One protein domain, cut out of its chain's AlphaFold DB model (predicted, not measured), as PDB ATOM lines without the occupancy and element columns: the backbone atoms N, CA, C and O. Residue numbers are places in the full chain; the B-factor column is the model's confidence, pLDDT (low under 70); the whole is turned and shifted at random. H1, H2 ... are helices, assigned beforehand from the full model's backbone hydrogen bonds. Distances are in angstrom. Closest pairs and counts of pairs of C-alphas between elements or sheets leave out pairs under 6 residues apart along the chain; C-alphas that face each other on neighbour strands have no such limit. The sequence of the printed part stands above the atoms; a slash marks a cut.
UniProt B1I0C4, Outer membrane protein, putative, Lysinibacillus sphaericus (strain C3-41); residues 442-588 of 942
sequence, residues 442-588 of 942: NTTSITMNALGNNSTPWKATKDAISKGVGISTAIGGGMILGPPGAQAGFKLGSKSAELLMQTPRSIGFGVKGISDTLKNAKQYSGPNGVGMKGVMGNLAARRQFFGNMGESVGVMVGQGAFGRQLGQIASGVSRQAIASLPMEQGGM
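What this domain is: This is residues 442 to 588 of the 942 residues of the protein "Outer membrane protein, putative" of Lysinibacillus sphaericus (strain C3-41) (UniProt B1I0C4). This is a long rod of helices, with the hairpin of H2 and H3 as an arm at one end and H4, H6 and H7 as the body toward the other. H1 packs on H4 and H6 near the arm, H5 turns across the body's far end, and H8 lies near that end. The printed part has 147 residues with eight named helices, H1 to H8 in order, and no named strand: all helix. It is only just loose, close to extended, with a radius of gyration of the C-alphas of 21.8 A and spans of 71 by 26 by 18 A.

How they stand to each other: H4, residues 502 to 523, touches H6, residues 539 to 556, at a shallow tilt of 21 degrees, opposite ways; their closest C-alphas, Gly 510 and Ser 552, are 4.3 A apart. H6, the hub, forms a hairpin with H7, residues 560 to 570 (closest C-alphas Gly 554 and Gly 560, 3.9 A). H1, residues 445 to 451, touches H4, closest C-alphas Ala 450 and Ser 506, 5.2 A. H5, residues 531 to 537, is about perpendicular to H4 at 83 degrees and touches H6 only at the corner. H8, residues 575 to 579, is close to H6 but not clearly touching, closest C-alphas Ala 540 and Ile 578, 6.4 A. H3, residues 482 to 500, meets H4 only through their link and forms a hairpin with H2, residues 456 to 477, at a steep tilt of 41 degrees, closest C-alphas Ala 474 and Ala 486, 6.0 A. Every O i to N i+4 pair is within hydrogen-bond range in H1 and H4 to H8, but 11 of 18 in H2 and 13 of 15 in H3.

Where its parts are: H1 begins at C-alpha 445 (521.371, 284.881, 400.134). H2 is 32.0 A long with a kink of 34 degrees near residue 471, H3 27.1 A, H4 30.4 A and H6 26.0 A. H8 ends at C-alpha 579 (509.686, 263.688, 405.789).

The domain as a whole: The C-alphas farthest apart, Ile 480 and Pro 582, are 72.3 A apart. The printed part has no cut and no long link. Confidence is low, for instance, in residues 461 to 505.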
ATOM      1  N   ASN A 442     513.385 280.107 395.691       64.12
ATOM      2  CA  ASN A 442     514.313 279.544 394.708       64.12
ATOM      3  C   ASN A 442     515.662 280.286 394.787       64.12
ATOM      4  O   ASN A 442     516.714 279.694 394.580       64.12
ATOM      5  N   THR A 443     515.616 281.561 395.179       59.59
ATOM      6  CA  THR A 443     516.741 282.390 395.609       59.59
ATOM      7  C   THR A 443     517.042 282.223 397.105       59.59
ATOM      8  O   THR A 443     516.136 282.248 397.937       59.59
ATOM      9  N   THR A 444     518.319 282.130 397.475       79.38
ATOM     10  CA  THR A 444     518.805 282.389 398.843       79.38
ATOM     11  C   THR A 444     519.607 283.689 398.889       79.38
ATOM     12  O   THR A 444     519.692 284.437 397.905       79.38
ATOM     13  N   SER A 445     520.264 283.936 400.022       73.06
ATOM     14  CA  SER A 445     521.371 284.881 400.134       73.06
ATOM     15  C   SER A 445     522.439 284.718 399.039       73.06
ATOM     16  O   SER A 445     523.004 285.730 398.642       73.06
ATOM     17  N   ILE A 446     522.693 283.526 398.475       77.69
ATOM     18  CA  ILE A 446     523.665 283.357 397.373       77.69
ATOM     19  C   ILE A 446     523.198 284.144 396.135       77.69
ATOM     20  O   ILE A 446     523.922 285.028 395.664       77.69
ATOM     21  N   THR A 447     521.967 283.922 395.655       80.44
ATOM     22  CA  THR A 447     521.416 284.711 394.538       80.44
ATOM     23  C   THR A 447     521.224 286.187 394.903       80.44
ATOM     24  O   THR A 447     521.570 287.056 394.103       80.44
ATOM     25  N   MET A 448     520.722 286.514 396.100       79.75
ATOM     26  CA  MET A 448     520.466 287.916 396.474       79.75
ATOM     27  C   MET A 448     521.749 288.740 396.673       79.75
ATOM     28  O   MET A 448     521.779 289.924 396.319       79.75
ATOM     29  N   ASN A 449     522.835 288.128 397.154       80.50
ATOM     30  CA  ASN A 449     524.151 288.766 397.228       80.50
ATOM     31  C   ASN A 449     524.753 288.972 395.825       80.50
ATOM     32  O   ASN A 449     525.343 290.025 395.571       80.50
ATOM     33  N   ALA A 450     524.555 288.028 394.896       78.38
ATOM     34  CA  ALA A 450     524.990 288.166 393.504       78.38
ATOM     35  C   ALA A 450     524.258 289.309 392.776       78.38
ATOM     36  O   ALA A 450     524.916 290.218 392.269       78.38
ATOM     37  N   LEU A 451     522.917 289.329 392.829       80.44
ATOM     38  CA  LEU A 451     522.075 290.428 392.317       80.44
ATOM     39  C   LEU A 451     522.398 291.776 392.997       80.44
ATOM     40  O   LEU A 451     522.273 292.844 392.397       80.44
ATOM     41  N   GLY A 452     522.858 291.727 394.249       76.06
ATOM     42  CA  GLY A 452     523.368 292.872 394.999       76.06
ATOM     43  C   GLY A 452     522.310 293.713 395.708       76.06
ATOM     44  O   GLY A 452     522.649 294.763 396.262       76.06
ATOM     45  N   ASN A 453     521.065 293.233 395.757       72.62
ATOM     46  CA  ASN A 453     519.940 293.884 396.436       72.62
ATOM     47  C   ASN A 453     520.217 294.154 397.928       72.62
ATOM     48  O   ASN A 453     519.738 295.151 398.469       72.62
ATOM     49  N   ASN A 454     521.052 293.323 398.565       64.50
ATOM     50  CA  ASN A 454     521.327 293.366 400.007       64.50
ATOM     51  C   ASN A 454     522.735 293.909 400.342       64.50
ATOM     52  O   ASN A 454     523.223 293.716 401.450       64.50
ATOM     53  N   SER A 455     523.418 294.580 399.402       69.06
ATOM     54  CA  SER A 455     524.752 295.167 399.642       69.06
ATOM     55  C   SER A 455     524.734 296.699 399.626       69.06
ATOM     56  O   SER A 455     524.718 297.312 398.561       69.06
ATOM     57  N   THR A 456     524.784 297.328 400.803       68.31
ATOM     58  CA  THR A 456     524.746 298.797 400.976       68.31
ATOM     59  C   THR A 456     525.859 299.544 400.227       68.31
ATOM     60  O   THR A 456     525.527 300.501 399.524       68.31
ATOM     61  N   PRO A 457     527.136 299.096 400.232       65.62
ATOM     62  CA  PRO A 457     528.179 299.738 399.428       65.62
ATOM     63  C   PRO A 457     527.866 299.715 397.929       65.62
ATOM     64  O   PRO A 457     528.155 300.676 397.234       65.62
ATOM     65  N   TRP A 458     527.204 298.666 397.428       67.38
ATOM     66  CA  TRP A 458     526.820 298.555 396.016       67.38
ATOM     67  C   TRP A 458     525.648 299.464 395.643       67.38
ATOM     68  O   TRP A 458     525.629 299.989 394.533       67.38
ATOM     69  N   LYS A 459     524.701 299.700 396.564       69.94
ATOM     70  CA  LYS A 459     523.672 300.740 396.391       69.94
ATOM     71  C   LYS A 459     524.348 302.108 396.246       69.94
ATOM     72  O   LYS A 459     524.108 302.790 395.258       69.94
ATOM     73  N   ALA A 460     525.296 302.432 397.131       70.31
ATOM     74  CA  ALA A 460     526.104 303.649 397.024       70.31
ATOM     75  C   ALA A 460     526.950 303.708 395.731       70.31
ATOM     76  O   ALA A 460     527.028 304.761 395.108       70.31
ATOM     77  N   THR A 461     527.534 302.593 395.270       60.31
ATOM     78  CA  THR A 461     528.273 302.531 393.995       60.31
ATOM     79  C   THR A 461     527.363 302.753 392.784       60.31
ATOM     80  O   THR A 461     527.742 303.505 391.889       60.31
ATOM     81  N   LYS A 462     526.156 302.166 392.743       64.00
ATOM     82  CA  LYS A 462     525.172 302.444 391.680       64.00
ATOM     83  C   LYS A 462     524.768 303.918 391.670       64.00
ATOM     84  O   LYS A 462     524.750 304.539 390.607       64.00
ATOM     85  N   ASP A 463     524.511 304.491 392.841       61.56
ATOM     86  CA  ASP A 463     524.201 305.911 393.007       61.56
ATOM     87  C   ASP A 463     525.350 306.823 392.553       61.56
ATOM     88  O   ASP A 463     525.110 307.818 391.874       61.56
ATOM     89  N   ALA A 464     526.600 306.481 392.869       53.69
ATOM     90  CA  ALA A 464     527.774 307.243 392.448       53.69
ATOM     91  C   ALA A 464     528.018 307.145 390.930       53.69
ATOM     92  O   ALA A 464     528.233 308.161 390.272       53.69
ATOM     93  N   ILE A 465     527.937 305.943 390.351       47.28
ATOM     94  CA  ILE A 465     528.175 305.710 388.916       47.28
ATOM     95  C   ILE A 465     527.080 306.354 388.058       47.28
ATOM     96  O   ILE A 465     527.394 307.002 387.058       47.28
ATOM     97  N   SER A 466     525.810 306.237 388.457       54.16
ATOM     98  CA  SER A 466     524.686 306.868 387.745       54.16
ATOM     99  C   SER A 466     524.731 308.401 387.774       54.16
ATOM    100  O   SER A 466     524.243 309.034 386.838       54.16
ATOM    101  N   LYS A 467     525.365 308.999 388.795       52.00
ATOM    102  CA  LYS A 467     525.620 310.446 388.887       52.00
ATOM    103  C   LYS A 467     526.893 310.871 388.131       52.00
ATOM    104  O   LYS A 467     526.884 311.911 387.483       52.00
ATOM    105  N   GLY A 468     527.964 310.071 388.160       39.56
ATOM    106  CA  GLY A 468     529.263 310.418 387.563       39.56
ATOM    107  C   GLY A 468     529.388 310.185 386.049       39.56
ATOM    108  O   GLY A 468     529.888 311.047 385.329       39.56
ATOM    109  N   VAL A 469     528.917 309.045 385.529       39.69
ATOM    110  CA  VAL A 469     529.151 308.637 384.119       39.69
ATOM    111  C   VAL A 469     528.284 309.418 383.111       39.69
ATOM    112  O   VAL A 469     528.559 309.434 381.909       39.69
ATOM    113  N   GLY A 470     527.263 310.133 383.593       39.66
ATOM    114  CA  GLY A 470     526.405 310.977 382.756       39.66
ATOM    115  C   GLY A 470     527.107 312.184 382.125       39.66
ATOM    116  O   GLY A 470     526.675 312.646 381.074       39.66
ATOM    117  N   ILE A 471     528.190 312.683 382.734       37.28
ATOM    118  CA  ILE A 471     528.845 313.928 382.298       37.28
ATOM    119  C   ILE A 471     529.749 313.692 381.077       37.28
ATOM    120  O   ILE A 471     529.713 314.470 380.127       37.28
ATOM    121  N   SER A 472     530.518 312.598 381.048       35.59
ATOM    122  CA  SER A 472     531.433 312.299 379.935       35.59
ATOM    123  C   SER A 472     530.710 311.830 378.667       35.59
ATOM    124  O   SER A 472     531.087 312.205 377.558       35.59
ATOM    125  N   THR A 473     529.636 311.049 378.810       36.09
ATOM    126  CA  THR A 473     528.872 310.521 377.664       36.09
ATOM    127  C   THR A 473     528.005 311.575 376.967       36.09
ATOM    128  O   THR A 473     527.770 311.468 375.761       36.09
ATOM    129  N   ALA A 474     527.591 312.634 377.673       37.91
ATOM    130  CA  ALA A 474     526.853 313.755 377.087       37.91
ATOM    131  C   ALA A 474     527.670 314.533 376.034       37.91
ATOM    132  O   ALA A 474     527.113 314.966 375.026       37.91
ATOM    133  N   ILE A 475     528.986 314.666 376.244       36.38
ATOM    134  CA  ILE A 475     529.884 315.465 375.394       36.38
ATOM    135  C   ILE A 475     530.128 314.784 374.036       36.38
ATOM    136  O   ILE A 475     530.145 315.459 373.011       36.38
ATOM    137  N   GLY A 476     530.267 313.452 374.006       36.47
ATOM    138  CA  GLY A 476     530.552 312.709 372.770       36.47
ATOM    139  C   GLY A 476     529.330 312.388 371.896       36.47
ATOM    140  O   GLY A 476     529.455 312.321 370.678       36.47
ATOM    141  N   GLY A 477     528.150 312.174 372.494       36.44
ATOM    142  CA  GLY A 477     526.956 311.705 371.766       36.44
ATOM    143  C   GLY A 477     525.845 312.741 371.545       36.44
ATOM    144  O   GLY A 477     524.924 312.486 370.772       36.44
ATOM    145  N   GLY A 478     525.878 313.889 372.231       33.97
ATOM    146  CA  GLY A 478     524.728 314.802 372.300       33.97
ATOM    147  C   GLY A 478     524.497 315.696 371.075       33.97
ATOM    148  O   GLY A 478     523.362 316.104 370.825       33.97
ATOM    149  N   MET A 479     525.541 316.011 370.301       36.97
ATOM    150  CA  MET A 479     525.515 317.154 369.369       36.97
ATOM    151  C   MET A 479     524.680 316.952 368.088       36.97
ATOM    152  O   MET A 479     524.376 317.930 367.417       36.97
ATOM    153  N   ILE A 480     524.282 315.719 367.751       42.81
ATOM    154  CA  ILE A 480     523.613 315.396 366.469       42.81
ATOM    155  C   ILE A 480     522.079 315.257 366.606       42.81
ATOM    156  O   ILE A 480     521.360 315.350 365.616       42.81
ATOM    157  N   LEU A 481     521.547 315.071 367.823       36.50
ATOM    158  CA  LEU A 481     520.103 314.862 368.075       36.50
ATOM    159  C   LEU A 481     519.517 315.755 369.190       36.50
ATOM    160  O   LEU A 481     518.395 315.528 369.656       36.50
ATOM    161  N   GLY A 482     520.264 316.774 369.623       38.56
ATOM    162  CA  GLY A 482     519.806 317.782 370.581       38.56
ATOM    163  C   GLY A 482     519.425 317.233 371.969       38.56
ATOM    164  O   GLY A 482     519.762 316.096 372.321       38.56
ATOM    165  N   PRO A 483     518.694 318.022 372.785       39.00
ATOM    166  CA  PRO A 483     518.330 317.636 374.151       39.00
ATOM    167  C   PRO A 483     517.590 316.285 374.286       39.00
ATOM    168  O   PRO A 483     517.912 315.541 375.216       39.00
ATOM    169  N   PRO A 484     516.661 315.892 373.383       41.25
ATOM    170  CA  PRO A 484     516.043 314.563 373.432       41.25
ATOM    171  C   PRO A 484     517.048 313.432 373.175       41.25
ATOM    172  O   PRO A 484     517.005 312.408 373.860       41.25
ATOM    173  N   GLY A 485     517.982 313.627 372.235       39.03
ATOM    174  CA  GLY A 485     519.062 312.681 371.948       39.03
ATOM    175  C   GLY A 485     519.993 312.475 373.142       39.03
ATOM    176  O   GLY A 485     520.278 311.336 373.509       39.03
ATOM    177  N   ALA A 486     520.382 313.560 373.818       44.75
ATOM    178  CA  ALA A 486     521.188 313.494 375.038       44.75
ATOM    179  C   ALA A 486     520.480 312.716 376.169       44.75
ATOM    180  O   ALA A 486     521.089 311.850 376.799       44.75
ATOM    181  N   GLN A 487     519.175 312.939 376.388       45.06
ATOM    182  CA  GLN A 487     518.403 312.168 377.375       45.06
ATOM    183  C   GLN A 487     518.255 310.683 377.004       45.06
ATOM    184  O   GLN A 487     518.242 309.827 377.894       45.06
ATOM    185  N   ALA A 488     518.139 310.359 375.712       37.88
ATOM    186  CA  ALA A 488     518.111 308.978 375.237       37.88
ATOM    187  C   ALA A 488     519.469 308.286 375.448       37.88
ATOM    188  O   ALA A 488     519.511 307.193 376.013       37.88
ATOM    189  N   GLY A 489     520.573 308.951 375.087       35.72
ATOM    190  CA  GLY A 489     521.940 308.474 375.314       35.72
ATOM    191  C   GLY A 489     522.233 308.217 376.793       35.72
ATOM    192  O   GLY A 489     522.683 307.128 377.145       35.72
ATOM    193  N   PHE A 490     521.869 309.153 377.676       46.06
ATOM    194  CA  PHE A 490     521.993 308.992 379.129       46.06
ATOM    195  C   PHE A 490     521.226 307.759 379.650       46.06
ATOM    196  O   PHE A 490     521.768 306.957 380.415       46.06
ATOM    197  N   LYS A 491     519.979 307.550 379.199       44.47
ATOM    198  CA  LYS A 491     519.149 306.389 379.583       44.47
ATOM    199  C   LYS A 491     519.628 305.054 379.000       44.47
ATOM    200  O   LYS A 491     519.285 304.009 379.551       44.47
ATOM    201  N   LEU A 492     520.395 305.075 377.909       33.38
ATOM    202  CA  LEU A 492     520.993 303.879 377.316       33.38
ATOM    203  C   LEU A 492     522.324 303.528 378.003       33.38
ATOM    204  O   LEU A 492     522.501 302.399 378.457       33.38
ATOM    205  N   GLY A 493     523.222 304.510 378.142       35.16
ATOM    206  CA  GLY A 493     524.562 304.345 378.714       35.16
ATOM    207  C   GLY A 493     524.567 303.972 380.200       35.16
ATOM    208  O   GLY A 493     525.353 303.129 380.628       35.16
ATOM    209  N   SER A 494     523.635 304.521 380.986       43.06
ATOM    210  CA  SER A 494     523.454 304.122 382.392       43.06
ATOM    211  C   SER A 494     523.106 302.632 382.538       43.06
ATOM    212  O   SER A 494     523.645 301.962 383.418       43.06
ATOM    213  N   LYS A 495     522.276 302.081 381.640       45.12
ATOM    214  CA  LYS A 495     521.884 300.661 381.658       45.12
ATOM    215  C   LYS A 495     522.964 299.704 381.151       45.12
ATOM    216  O   LYS A 495     523.026 298.575 381.633       45.12
ATOM    217  N   SER A 496     523.811 300.111 380.203       32.97
ATOM    218  CA  SER A 496     524.941 299.275 379.764       32.97
ATOM    219  C   SER A 496     526.054 299.220 380.818       32.97
ATOM    220  O   SER A 496     526.580 298.139 381.090       32.97
ATOM    221  N   ALA A 497     526.349 300.344 381.483       39.09
ATOM    222  CA  ALA A 497     527.307 300.394 382.590       39.09
ATOM    223  C   ALA A 497     526.880 299.510 383.780       39.09
ATOM    224  O   ALA A 497     527.705 298.784 384.337       39.09
ATOM    225  N   GLU A 498     525.588 299.511 384.133       45.72
ATOM    226  CA  GLU A 498     525.060 298.721 385.254       45.72
ATOM    227  C   GLU A 498     525.266 297.203 385.080       45.72
ATOM    228  O   GLU A 498     525.399 296.492 386.079       45.72
ATOM    229  N   LEU A 499     525.306 296.692 383.841       37.56
ATOM    230  CA  LEU A 499     525.445 295.254 383.576       37.56
ATOM    231  C   LEU A 499     526.879 294.795 383.283       37.56
ATOM    232  O   LEU A 499     527.221 293.670 383.652       37.56
ATOM    233  N   LEU A 500     527.744 295.644 382.718       33.81
ATOM    234  CA  LEU A 500     529.175 295.323 382.572       33.81
ATOM    235  C   LEU A 500     529.814 294.934 383.918       33.81
ATOM    236  O   LEU A 500     530.646 294.032 383.972       33.81
ATOM    237  N   MET A 501     529.361 295.540 385.019       50.19
ATOM    238  CA  MET A 501     529.795 295.191 386.377       50.19
ATOM    239  C   MET A 501     529.046 294.001 387.007       50.19
ATOM    240  O   MET A 501     529.512 293.450 388.004       50.19
ATOM    241  N   GLN A 502     527.907 293.565 386.454       55.12
ATOM    242  CA  GLN A 502     527.152 292.423 386.988       55.12
ATOM    243  C   GLN A 502     527.753 291.075 386.588       55.12
ATOM    244  O   GLN A 502     527.776 290.175 387.419       55.12
ATOM    245  N   THR A 503     528.277 290.905 385.369       41.94
ATOM    246  CA  THR A 503     528.824 289.599 384.947       41.94
ATOM    247  C   THR A 503     530.048 289.156 385.770       41.94
ATOM    248  O   THR A 503     530.003 288.044 386.304       41.94
ATOM    249  N   PRO A 504     531.093 289.985 385.993       44.62
ATOM    250  CA  PRO A 504     532.218 289.607 386.856       44.62
ATOM    251  C   PRO A 504     531.780 289.361 388.306       44.62
ATOM    252  O   PRO A 504     532.263 288.436 388.957       44.62
ATOM    253  N   ARG A 505     530.810 290.147 388.796       68.81
ATOM    254  CA  ARG A 505     530.211 289.985 390.125       68.81
ATOM    255  C   ARG A 505     529.488 288.643 390.264       68.81
ATOM    256  O   ARG A 505     529.740 287.932 391.230       68.81
ATOM    257  N   SER A 506     528.629 288.279 389.316       70.19
ATOM    258  CA  SER A 506     527.912 287.000 389.302       70.19
ATOM    259  C   SER A 506     528.865 285.808 389.252       70.19
ATOM    260  O   SER A 506     528.683 284.852 390.000       70.19
ATOM    261  N   ILE A 507     529.936 285.882 388.457       55.91
ATOM    262  CA  ILE A 507     530.979 284.846 388.447       55.91
ATOM    263  C   ILE A 507     531.682 284.784 389.813       55.91
ATOM    264  O   ILE A 507     531.771 283.707 390.398       55.91
ATOM    265  N   GLY A 508     532.097 285.922 390.378       66.88
ATOM    266  CA  GLY A 508     532.759 285.989 391.687       66.88
ATOM    267  C   GLY A 508     531.902 285.467 392.848       66.88
ATOM    268  O   GLY A 508     532.386 284.680 393.662       66.88
ATOM    269  N   PHE A 509     530.616 285.830 392.907       81.56
ATOM    270  CA  PHE A 509     529.677 285.292 393.899       81.56
ATOM    271  C   PHE A 509     529.330 283.819 393.650       81.56
ATOM    272  O   PHE A 509     529.095 283.100 394.616       81.56
ATOM    273  N   GLY A 510     529.364 283.342 392.402       74.69
ATOM    274  CA  GLY A 510     529.245 281.917 392.088       74.69
ATOM    275  C   GLY A 510     530.459 281.110 392.559       74.69
ATOM    276  O   GLY A 510     530.300 280.105 393.245       74.69
ATOM    277  N   VAL A 511     531.683 281.569 392.271       67.88
ATOM    278  CA  VAL A 511     532.923 280.917 392.737       67.88
ATOM    279  C   VAL A 511     532.992 280.932 394.264       67.88
ATOM    280  O   VAL A 511     533.253 279.896 394.879       67.88
ATOM    281  N   LYS A 512     532.676 282.074 394.892       84.19
ATOM    282  CA  LYS A 512     532.567 282.167 396.350       84.19
ATOM    283  C   LYS A 512     531.477 281.241 396.895       84.19
ATOM    284  O   LYS A 512     531.738 280.538 397.858       84.19
ATOM    285  N   GLY A 513     530.302 281.179 396.270       85.25
ATOM    286  CA  GLY A 513     529.207 280.301 396.684       85.25
ATOM    287  C   GLY A 513     529.583 278.816 396.654       85.25
ATOM    288  O   GLY A 513     529.288 278.096 397.609       85.25
ATOM    289  N   ILE A 514     530.319 278.363 395.630       79.38
ATOM    290  CA  ILE A 514     530.888 277.003 395.582       79.38
ATOM    291  C   ILE A 514     531.915 276.811 396.709       79.38
ATOM    292  O   ILE A 514     531.866 275.798 397.407       79.38
ATOM    293  N   SER A 515     532.813 277.778 396.920       87.62
ATOM    294  CA  SER A 515     533.847 277.717 397.963       87.62
ATOM    295  C   SER A 515     533.254 277.657 399.377       87.62
ATOM    296  O   SER A 515     533.580 276.748 400.139       87.62
ATOM    297  N   ASP A 516     532.316 278.550 399.701       90.88
ATOM    298  CA  ASP A 516     531.593 278.585 400.975       90.88
ATOM    299  C   ASP A 516     530.748 277.311 401.158       90.88
ATOM    300  O   ASP A 516     530.734 276.732 402.242       90.88
ATOM    301  N   THR A 517     530.108 276.797 400.099       89.56
ATOM    302  CA  THR A 517     529.355 275.529 400.146       89.56
ATOM    303  C   THR A 517     530.268 274.329 400.431       89.56
ATOM    304  O   THR A 517     529.931 273.493 401.269       89.56
ATOM    305  N   LEU A 518     531.448 274.256 399.806       86.56
ATOM    306  CA  LEU A 518     532.453 273.221 400.080       86.56
ATOM    307  C   LEU A 518     533.082 273.369 401.473       86.56
ATOM    308  O   LEU A 518     533.338 272.364 402.136       86.56
ATOM    309  N   LYS A 519     533.313 274.599 401.943       93.12
ATOM    310  CA  LYS A 519     533.834 274.885 403.285       93.12
ATOM    311  C   LYS A 519     532.831 274.473 404.361       93.12
ATOM    312  O   LYS A 519     533.189 273.701 405.246       93.12
ATOM    313  N   ASN A 520     531.573 274.888 404.227       90.56
ATOM    314  CA  ASN A 520     530.483 274.479 405.110       90.56
ATOM    315  C   ASN A 520     530.308 272.952 405.096       90.56
ATOM    316  O   ASN A 520     530.133 272.349 406.147       90.56
ATOM    317  N   ALA A 521     530.454 272.303 403.935       91.12
ATOM    318  CA  ALA A 521     530.412 270.846 403.839       91.12
ATOM    319  C   ALA A 521     531.614 270.137 404.485       91.12
ATOM    320  O   ALA A 521     531.460 269.025 404.982       91.12
ATOM    321  N   LYS A 522     532.802 270.757 404.524       92.75
ATOM    322  CA  LYS A 522     533.958 270.254 405.292       92.75
ATOM    323  C   LYS A 522     533.812 270.482 406.801       92.75
ATOM    324  O   LYS A 522     534.294 269.658 407.566       92.75
ATOM    325  N   GLN A 523     533.158 271.568 407.216       93.44
ATOM    326  CA  GLN A 523     532.931 271.920 408.626       93.44
ATOM    327  C   GLN A 523     531.652 271.301 409.220       93.44
ATOM    328  O   GLN A 523     531.432 271.396 410.425       93.44
ATOM    329  N   TYR A 524     530.816 270.661 408.399       90.62
ATOM    330  CA  TYR A 524     529.599 269.987 408.839       90.62
ATOM    331  C   TYR A 524     529.898 268.886 409.866       90.62
ATOM    332  O   TYR A 524     530.801 268.072 409.677       90.62
ATOM    333  N   SER A 525     529.089 268.820 410.919       88.00
ATOM    334  CA  SER A 525     529.059 267.713 411.873       88.00
ATOM    335  C   SER A 525     527.607 267.295 412.072       88.00
ATOM    336  O   SER A 525     526.738 268.147 412.257       88.00
ATOM    337  N   GLY A 526     527.332 265.996 411.995       86.44
ATOM    338  CA  GLY A 526     525.992 265.448 412.166       86.44
ATOM    339  C   GLY A 526     526.020 263.966 412.546       86.44
ATOM    340  O   GLY A 526     527.097 263.375 412.626       86.44
ATOM    341  N   PRO A 527     524.849 263.334 412.751       76.56
ATOM    342  CA  PRO A 527     524.765 261.970 413.289       76.56
ATOM    343  C   PRO A 527     525.522 260.918 412.465       76.56
ATOM    344  O   PRO A 527     526.071 259.971 413.016       76.56
ATOM    345  N   ASN A 528     525.612 261.123 411.147       84.31
ATOM    346  CA  ASN A 528     526.283 260.219 410.207       84.31
ATOM    347  C   ASN A 528     527.759 260.600 409.933       84.31
ATOM    348  O   ASN A 528     528.353 260.156 408.947       84.31
ATOM    349  N   GLY A 529     528.360 261.412 410.812       90.06
ATOM    350  CA  GLY A 529     529.782 261.759 410.826       90.06
ATOM    351  C   GLY A 529     530.087 263.230 410.527       90.06
ATOM    352  O   GLY A 529     529.196 264.070 410.388       90.06
ATOM    353  N   VAL A 530     531.382 263.532 410.415       92.75
ATOM    354  CA  VAL A 530     531.908 264.871 410.107       92.75
ATOM    355  C   VAL A 530     532.252 265.042 408.623       92.75
ATOM    356  O   VAL A 530     532.442 264.074 407.879       92.75
ATOM    357  N   GLY A 531     532.333 266.299 408.191       93.94
ATOM    358  CA  GLY A 531     532.679 266.705 406.837       93.94
ATOM    359  C   GLY A 531     531.720 266.166 405.773       93.94
ATOM    360  O   GLY A 531     530.545 265.890 406.024       93.94
ATOM    361  N   MET A 532     532.249 265.964 404.562       88.25
ATOM    362  CA  MET A 532     531.463 265.530 403.401       88.25
ATOM    363  C   MET A 532     530.775 264.167 403.616       88.25
ATOM    364  O   MET A 532     529.713 263.925 403.046       88.25
ATOM    365  N   LYS A 533     531.329 263.292 404.470       89.44
ATOM    366  CA  LYS A 533     530.690 262.024 404.863       89.44
ATOM    367  C   LYS A 533     529.401 262.281 405.652       89.44
ATOM    368  O   LYS A 533     528.366 261.713 405.311       89.44
ATOM    369  N   GLY A 534     529.446 263.197 406.621       89.50
ATOM    370  CA  GLY A 534     528.266 263.668 407.346       89.50
ATOM    371  C   GLY A 534     527.223 264.308 406.428       89.50
ATOM    372  O   GLY A 534     526.050 263.948 406.497       89.50
ATOM    373  N   VAL A 535     527.652 265.185 405.511       92.38
ATOM    374  CA  VAL A 535     526.759 265.838 404.532       92.38
ATOM    375  C   VAL A 535     526.066 264.827 403.625       92.38
ATOM    376  O   VAL A 535     524.870 264.945 403.395       92.38
ATOM    377  N   MET A 536     526.786 263.831 403.104       92.19
ATOM    378  CA  MET A 536     526.199 262.820 402.217       92.19
ATOM    379  C   MET A 536     525.342 261.795 402.967       92.19
ATOM    380  O   MET A 536     524.440 261.212 402.364       92.19
ATOM    381  N   GLY A 537     525.614 261.584 404.260       90.06
ATOM    382  CA  GLY A 537     524.843 260.714 405.145       90.06
ATOM    383  C   GLY A 537     523.576 261.357 405.721       90.06
ATOM    384  O   GLY A 537     522.638 260.632 406.036       90.06
ATOM    385  N   ASN A 538     523.512 262.683 405.868       90.00
ATOM    386  CA  ASN A 538     522.309 263.404 406.290       90.00
ATOM    387  C   ASN A 538     521.563 263.936 405.056       90.00
ATOM    388  O   ASN A 538     522.073 264.775 404.316       90.00
ATOM    389  N   LEU A 539     520.343 263.456 404.811       87.94
ATOM    390  CA  LEU A 539     519.679 263.696 403.525       87.94
ATOM    391  C   LEU A 539     519.192 265.145 403.339       87.94
ATOM    392  O   LEU A 539     519.261 265.664 402.221       87.94
ATOM    393  N   ALA A 540     518.809 265.842 404.412       86.81
ATOM    394  CA  ALA A 540     518.536 267.278 404.360       86.81
ATOM    395  C   ALA A 540     519.811 268.092 404.059       86.81
ATOM    396  O   ALA A 540     519.800 268.935 403.157       86.81
ATOM    397  N   ALA A 541     520.928 267.789 404.732       89.88
ATOM    398  CA  ALA A 541     522.222 268.426 404.474       89.88
ATOM    399  C   ALA A 541     522.703 268.174 403.036       89.88
ATOM    400  O   ALA A 541     523.165 269.101 402.371       89.88
ATOM    401  N   ARG A 542     522.514 266.957 402.504       92.31
ATOM    402  CA  ARG A 542     522.788 266.622 401.099       92.31
ATOM    403  C   ARG A 542     521.941 267.456 400.136       92.31
ATOM    404  O   ARG A 542     522.492 268.026 399.192       92.31
ATOM    405  N   ARG A 543     520.623 267.567 400.361       91.19
ATOM    406  CA  ARG A 543     519.739 268.406 399.525       91.19
ATOM    407  C   ARG A 543     520.177 269.872 399.547       91.19
ATOM    408  O   ARG A 543     520.215 270.507 398.495       91.19
ATOM    409  N   GLN A 544     520.543 270.393 400.719       89.81
ATOM    410  CA  GLN A 544     521.025 271.765 400.881       89.81
ATOM    411  C   GLN A 544     522.392 271.981 400.215       89.81
ATOM    412  O   GLN A 544     522.563 272.975 399.517       89.81
ATOM    413  N   PHE A 545     523.339 271.049 400.353       93.88
ATOM    414  CA  PHE A 545     524.658 271.112 399.715       93.88
ATOM    415  C   PHE A 545     524.552 271.180 398.189       93.88
ATOM    416  O   PHE A 545     525.025 272.139 397.578       93.88
ATOM    417  N   PHE A 546     523.882 270.204 397.568       91.56
ATOM    418  CA  PHE A 546     523.707 270.206 396.115       91.56
ATOM    419  C   PHE A 546     522.847 271.390 395.655       91.56
ATOM    420  O   PHE A 546     523.153 271.983 394.625       91.56
ATOM    421  N   GLY A 547     521.825 271.783 396.425       92.25
ATOM    422  CA  GLY A 547     521.022 272.980 396.166       92.25
ATOM    423  C   GLY A 547     521.857 274.263 396.142       92.25
ATOM    424  O   GLY A 547     521.775 275.015 395.179       92.25
ATOM    425  N   ASN A 548     522.704 274.495 397.145       92.62
ATOM    426  CA  ASN A 548     523.560 275.682 397.229       92.62
ATOM    427  C   ASN A 548     524.680 275.665 396.170       92.62
ATOM    428  O   ASN A 548     524.991 276.702 395.583       92.62
ATOM    429  N   MET A 549     525.254 274.495 395.872       89.94
ATOM    430  CA  MET A 549     526.233 274.327 394.791       89.94
ATOM    431  C   MET A 549     525.598 274.618 393.423       89.94
ATOM    432  O   MET A 549     526.151 275.379 392.631       89.94
ATOM    433  N   GLY A 550     524.404 274.072 393.176       86.38
ATOM    434  CA  GLY A 550     523.612 274.350 391.985       86.38
ATOM    435  C   GLY A 550     523.220 275.824 391.882       86.38
ATOM    436  O   GLY A 550     523.371 276.411 390.817       86.38
ATOM    437  N   GLU A 551     522.791 276.455 392.981       92.44
ATOM    438  CA  GLU A 551     522.506 277.895 393.032       92.44
ATOM    439  C   GLU A 551     523.741 278.721 392.675       92.44
ATOM    440  O   GLU A 551     523.637 279.668 391.904       92.44
ATOM    441  N   SER A 552     524.914 278.330 393.171       87.56
ATOM    442  CA  SER A 552     526.179 279.019 392.908       87.56
ATOM    443  C   SER A 552     526.590 278.939 391.431       87.56
ATOM    444  O   SER A 552     526.977 279.950 390.848       87.56
ATOM    445  N   VAL A 553     526.429 277.774 390.791       71.94
ATOM    446  CA  VAL A 553     526.616 277.607 389.333       71.94
ATOM    447  C   VAL A 553     525.554 278.388 388.551       71.94
ATOM    448  O   VAL A 553     525.875 279.092 387.595       71.94
ATOM    449  N   GLY A 554     524.292 278.335 388.985       77.25
ATOM    450  CA  GLY A 554     523.202 279.121 388.408       77.25
ATOM    451  C   GLY A 554     523.474 280.623 388.480       77.25
ATOM    452  O   GLY A 554     523.216 281.343 387.521       77.25
ATOM    453  N   VAL A 555     524.043 281.103 389.586       84.94
ATOM    454  CA  VAL A 555     524.426 282.503 389.793       84.94
ATOM    455  C   VAL A 555     525.457 282.958 388.761       84.94
ATOM    456  O   VAL A 555     525.267 284.034 388.197       84.94
ATOM    457  N   MET A 556     526.459 282.136 388.417       70.69
ATOM    458  CA  MET A 556     527.436 282.464 387.361       70.69
ATOM    459  C   MET A 556     526.761 282.777 386.016       70.69
ATOM    460  O   MET A 556     527.193 283.683 385.307       70.69
ATOM    461  N   VAL A 557     525.676 282.064 385.685       64.75
ATOM    462  CA  VAL A 557     524.889 282.251 384.449       64.75
ATOM    463  C   VAL A 557     523.664 283.168 384.627       64.75
ATOM    464  O   VAL A 557     522.814 283.251 383.742       64.75
ATOM    465  N   GLY A 558     523.549 283.872 385.760       78.62
ATOM    466  CA  GLY A 558     522.449 284.803 386.054       78.62
ATOM    467  C   GLY A 558     521.102 284.146 386.393       78.62
ATOM    468  O   GLY A 558     520.083 284.830 386.439       78.62
ATOM    469  N   GLN A 559     521.078 282.835 386.641       85.56
ATOM    470  CA  GLN A 559     519.887 282.022 386.917       85.56
ATOM    471  C   GLN A 559     520.017 281.214 388.223       85.56
ATOM    472  O   GLN A 559     519.666 280.034 388.271       85.56
ATOM    473  N   GLY A 560     520.510 281.835 389.303       84.50
ATOM    474  CA  GLY A 560     520.718 281.174 390.604       84.50
ATOM    475  C   GLY A 560     519.504 280.379 391.098       84.50
ATOM    476  O   GLY A 560     519.635 279.220 391.481       84.50
ATOM    477  N   ALA A 561     518.304 280.945 390.938       84.56
ATOM    478  CA  ALA A 561     517.036 280.292 391.257       84.56
ATOM    479  C   ALA A 561     516.820 278.934 390.554       84.56
ATOM    480  O   ALA A 561     516.415 277.963 391.191       84.56
ATOM    481  N   PHE A 562     517.113 278.849 389.253       82.56
ATOM    482  CA  PHE A 562     517.021 277.601 388.487       82.56
ATOM    483  C   PHE A 562     518.159 276.641 388.854       82.56
ATOM    484  O   PHE A 562     517.935 275.444 389.032       82.56
ATOM    485  N   GLY A 563     519.365 277.178 389.060       83.94
ATOM    486  CA  GLY A 563     520.501 276.416 389.568       83.94
ATOM    487  C   GLY A 563     520.195 275.717 390.896       83.94
ATOM    488  O   GLY A 563     520.498 274.533 391.042       83.94
ATOM    489  N   ARG A 564     519.518 276.398 391.835       91.12
ATOM    490  CA  ARG A 564     519.108 275.815 393.125       91.12
ATOM    491  C   ARG A 564     518.192 274.609 392.930       91.12
ATOM    492  O   ARG A 564     518.400 273.574 393.559       91.12
ATOM    493  N   GLN A 565     517.213 274.718 392.031       86.94
ATOM    494  CA  GLN A 565     516.297 273.624 391.689       86.94
ATOM    495  C   GLN A 565     517.030 272.440 391.043       86.94
ATOM    496  O   GLN A 565     516.837 271.300 391.465       86.94
ATOM    497  N   LEU A 566     517.909 272.700 390.070       79.38
ATOM    498  CA  LEU A 566     518.718 271.668 389.415       79.38
ATOM    499  C   LEU A 566     519.629 270.946 390.421       79.38
ATOM    500  O   LEU A 566     519.733 269.722 390.390       79.38
ATOM    501  N   GLY A 567     520.214 271.689 391.364       87.06
ATOM    502  CA  GLY A 567     520.958 271.148 392.496       87.06
ATOM    503  C   GLY A 567     520.105 270.249 393.396       87.06
ATOM    504  O   GLY A 567     520.493 269.121 393.695       87.06
ATOM    505  N   GLN A 568     518.904 270.686 393.780       91.31
ATOM    506  CA  GLN A 568     517.989 269.859 394.576       91.31
ATOM    507  C   GLN A 568     517.564 268.574 393.837       91.31
ATOM    508  O   GLN A 568     517.507 267.522 394.471       91.31
ATOM    509  N   ILE A 569     517.366 268.608 392.512       84.94
ATOM    510  CA  ILE A 569     517.134 267.400 391.691       84.94
ATOM    511  C   ILE A 569     518.368 266.485 391.706       84.94
ATOM    512  O   ILE A 569     518.252 265.302 392.030       84.94
ATOM    513  N   ALA A 570     519.553 267.030 391.414       83.38
ATOM    514  CA  ALA A 570     520.819 266.290 391.381       83.38
ATOM    515  C   ALA A 570     521.191 265.669 392.739       83.38
ATOM    516  O   ALA A 570     521.887 264.656 392.788       83.38
ATOM    517  N   SER A 571     520.682 266.225 393.844       92.06
ATOM    518  CA  SER A 571     520.843 265.637 395.174       92.06
ATOM    519  C   SER A 571     520.260 264.224 395.276       92.06
ATOM    520  O   SER A 571     520.789 263.422 396.043       92.06
ATOM    521  N   GLY A 572     519.207 263.900 394.513       91.00
ATOM    522  CA  GLY A 572     518.455 262.650 394.652       91.00
ATOM    523  C   GLY A 572     517.642 262.559 395.950       91.00
ATOM    524  O   GLY A 572     517.395 261.459 396.434       91.00
ATOM    525  N   VAL A 573     517.269 263.695 396.548       90.12
ATOM    526  CA  VAL A 573     516.520 263.761 397.812       90.12
ATOM    527  C   VAL A 573     515.272 264.632 397.651       90.12
ATOM    528  O   VAL A 573     515.382 265.854 397.551       90.12
ATOM    529  N   SER A 574     514.080 264.032 397.649       90.19
ATOM    530  CA  SER A 574     512.800 264.758 397.669       90.19
ATOM    531  C   SER A 574     512.414 265.217 399.085       90.19
ATOM    532  O   SER A 574     512.913 264.691 400.081       90.19
ATOM    533  N   ARG A 575     511.491 266.183 399.203       83.69
ATOM    534  CA  ARG A 575     510.904 266.582 400.497       83.69
ATOM    535  C   ARG A 575     510.204 265.411 401.185       83.69
ATOM    536  O   ARG A 575     510.299 265.285 402.400       83.69
ATOM    537  N   GLN A 576     509.531 264.552 400.412       84.50
ATOM    538  CA  GLN A 576     508.876 263.354 400.940       84.50
ATOM    539  C   GLN A 576     509.905 262.379 401.522       84.50
ATOM    540  O   GLN A 576     509.707 261.924 402.642       84.50
ATOM    541  N   ALA A 577     511.042 262.155 400.849       84.81
ATOM    542  CA  ALA A 577     512.128 261.326 401.380       84.81
ATOM    543  C   ALA A 577     512.758 261.883 402.675       84.81
ATOM    544  O   ALA A 577     513.225 261.109 403.502       84.81
ATOM    545  N   ILE A 578     512.760 263.207 402.880       84.88
ATOM    546  CA  ILE A 578     513.169 263.826 404.158       84.88
ATOM    547  C   ILE A 578     512.076 263.627 405.220       84.88
ATOM    548  O   ILE A 578     512.359 263.221 406.346       84.88
ATOM    549  N   ALA A 579     510.810 263.863 404.872       82.31
ATOM    550  CA  ALA A 579     509.686 263.688 405.789       82.31
ATOM    551  C   ALA A 579     509.478 262.223 406.230       82.31
ATOM    552  O   ALA A 579     508.968 261.997 407.325       82.31
ATOM    553  N   SER A 580     509.889 261.247 405.413       82.12
ATOM    554  CA  SER A 580     509.726 259.804 405.638       82.12
ATOM    555  C   SER A 580     510.932 259.111 406.292       82.12
ATOM    556  O   SER A 580     511.091 257.900 406.133       82.12
ATOM    557  N   LEU A 581     511.817 259.846 406.973       83.00
ATOM    558  CA  LEU A 581     512.982 259.283 407.673       83.00
ATOM    559  C   LEU A 581     513.113 259.829 409.101       83.00
ATOM    560  O   LEU A 581     512.635 260.933 409.357       83.00
ATOM    561  N   PRO A 582     513.764 259.115 410.042       80.81
ATOM    562  CA  PRO A 582     513.986 259.607 411.404       80.81
ATOM    563  C   PRO A 582     514.829 260.891 411.445       80.81
ATOM    564  O   PRO A 582     515.710 261.086 410.603       80.81
ATOM    565  N   MET A 583     514.642 261.723 412.477       75.56
ATOM    566  CA  MET A 583     515.493 262.908 412.716       75.56
ATOM    567  C   MET A 583     516.993 262.565 412.773       75.56
ATOM    568  O   MET A 583     517.821 263.311 412.255       75.56
ATOM    569  N   GLU A 584     517.335 261.390 413.310       78.56
ATOM    570  CA  GLU A 584     518.697 260.828 413.353       78.56
ATOM    571  C   GLU A 584     519.365 260.753 411.963       78.56
ATOM    572  O   GLU A 584     520.576 260.893 411.850       78.56
ATOM    573  N   GLN A 585     518.592 260.589 410.884       79.62
ATOM    574  CA  GLN A 585     519.101 260.496 409.505       79.62
ATOM    575  C   GLN A 585     518.986 261.826 408.729       79.62
ATOM    576  O   GLN A 585     519.224 261.881 407.518       79.62
ATOM    577  N   GLY A 586     518.626 262.914 409.418       73.06
ATOM    578  CA  GLY A 586     518.290 264.197 408.800       73.06
ATOM    579  C   GLY A 586     516.881 264.252 408.215       73.06
ATOM    580  O   GLY A 586     516.635 265.070 407.332       73.06
ATOM    581  N   GLY A 587     515.986 263.366 408.661       78.56
ATOM    582  CA  GLY A 587     514.561 263.427 408.361       78.56
ATOM    583  C   GLY A 587     513.749 264.122 409.458       78.56
ATOM    584  O   GLY A 587     514.262 264.971 410.184       78.56
ATOM    585  N   MET A 588     512.473 263.755 409.586       73.50
ATOM    586  CA  MET A 588     511.526 264.349 410.544       73.50
ATOM    587  C   MET A 588     510.553 263.367 411.211       73.50
ATOM    588  O   MET A 588     509.630 263.803 411.898       73.50
TER     589      MET A 588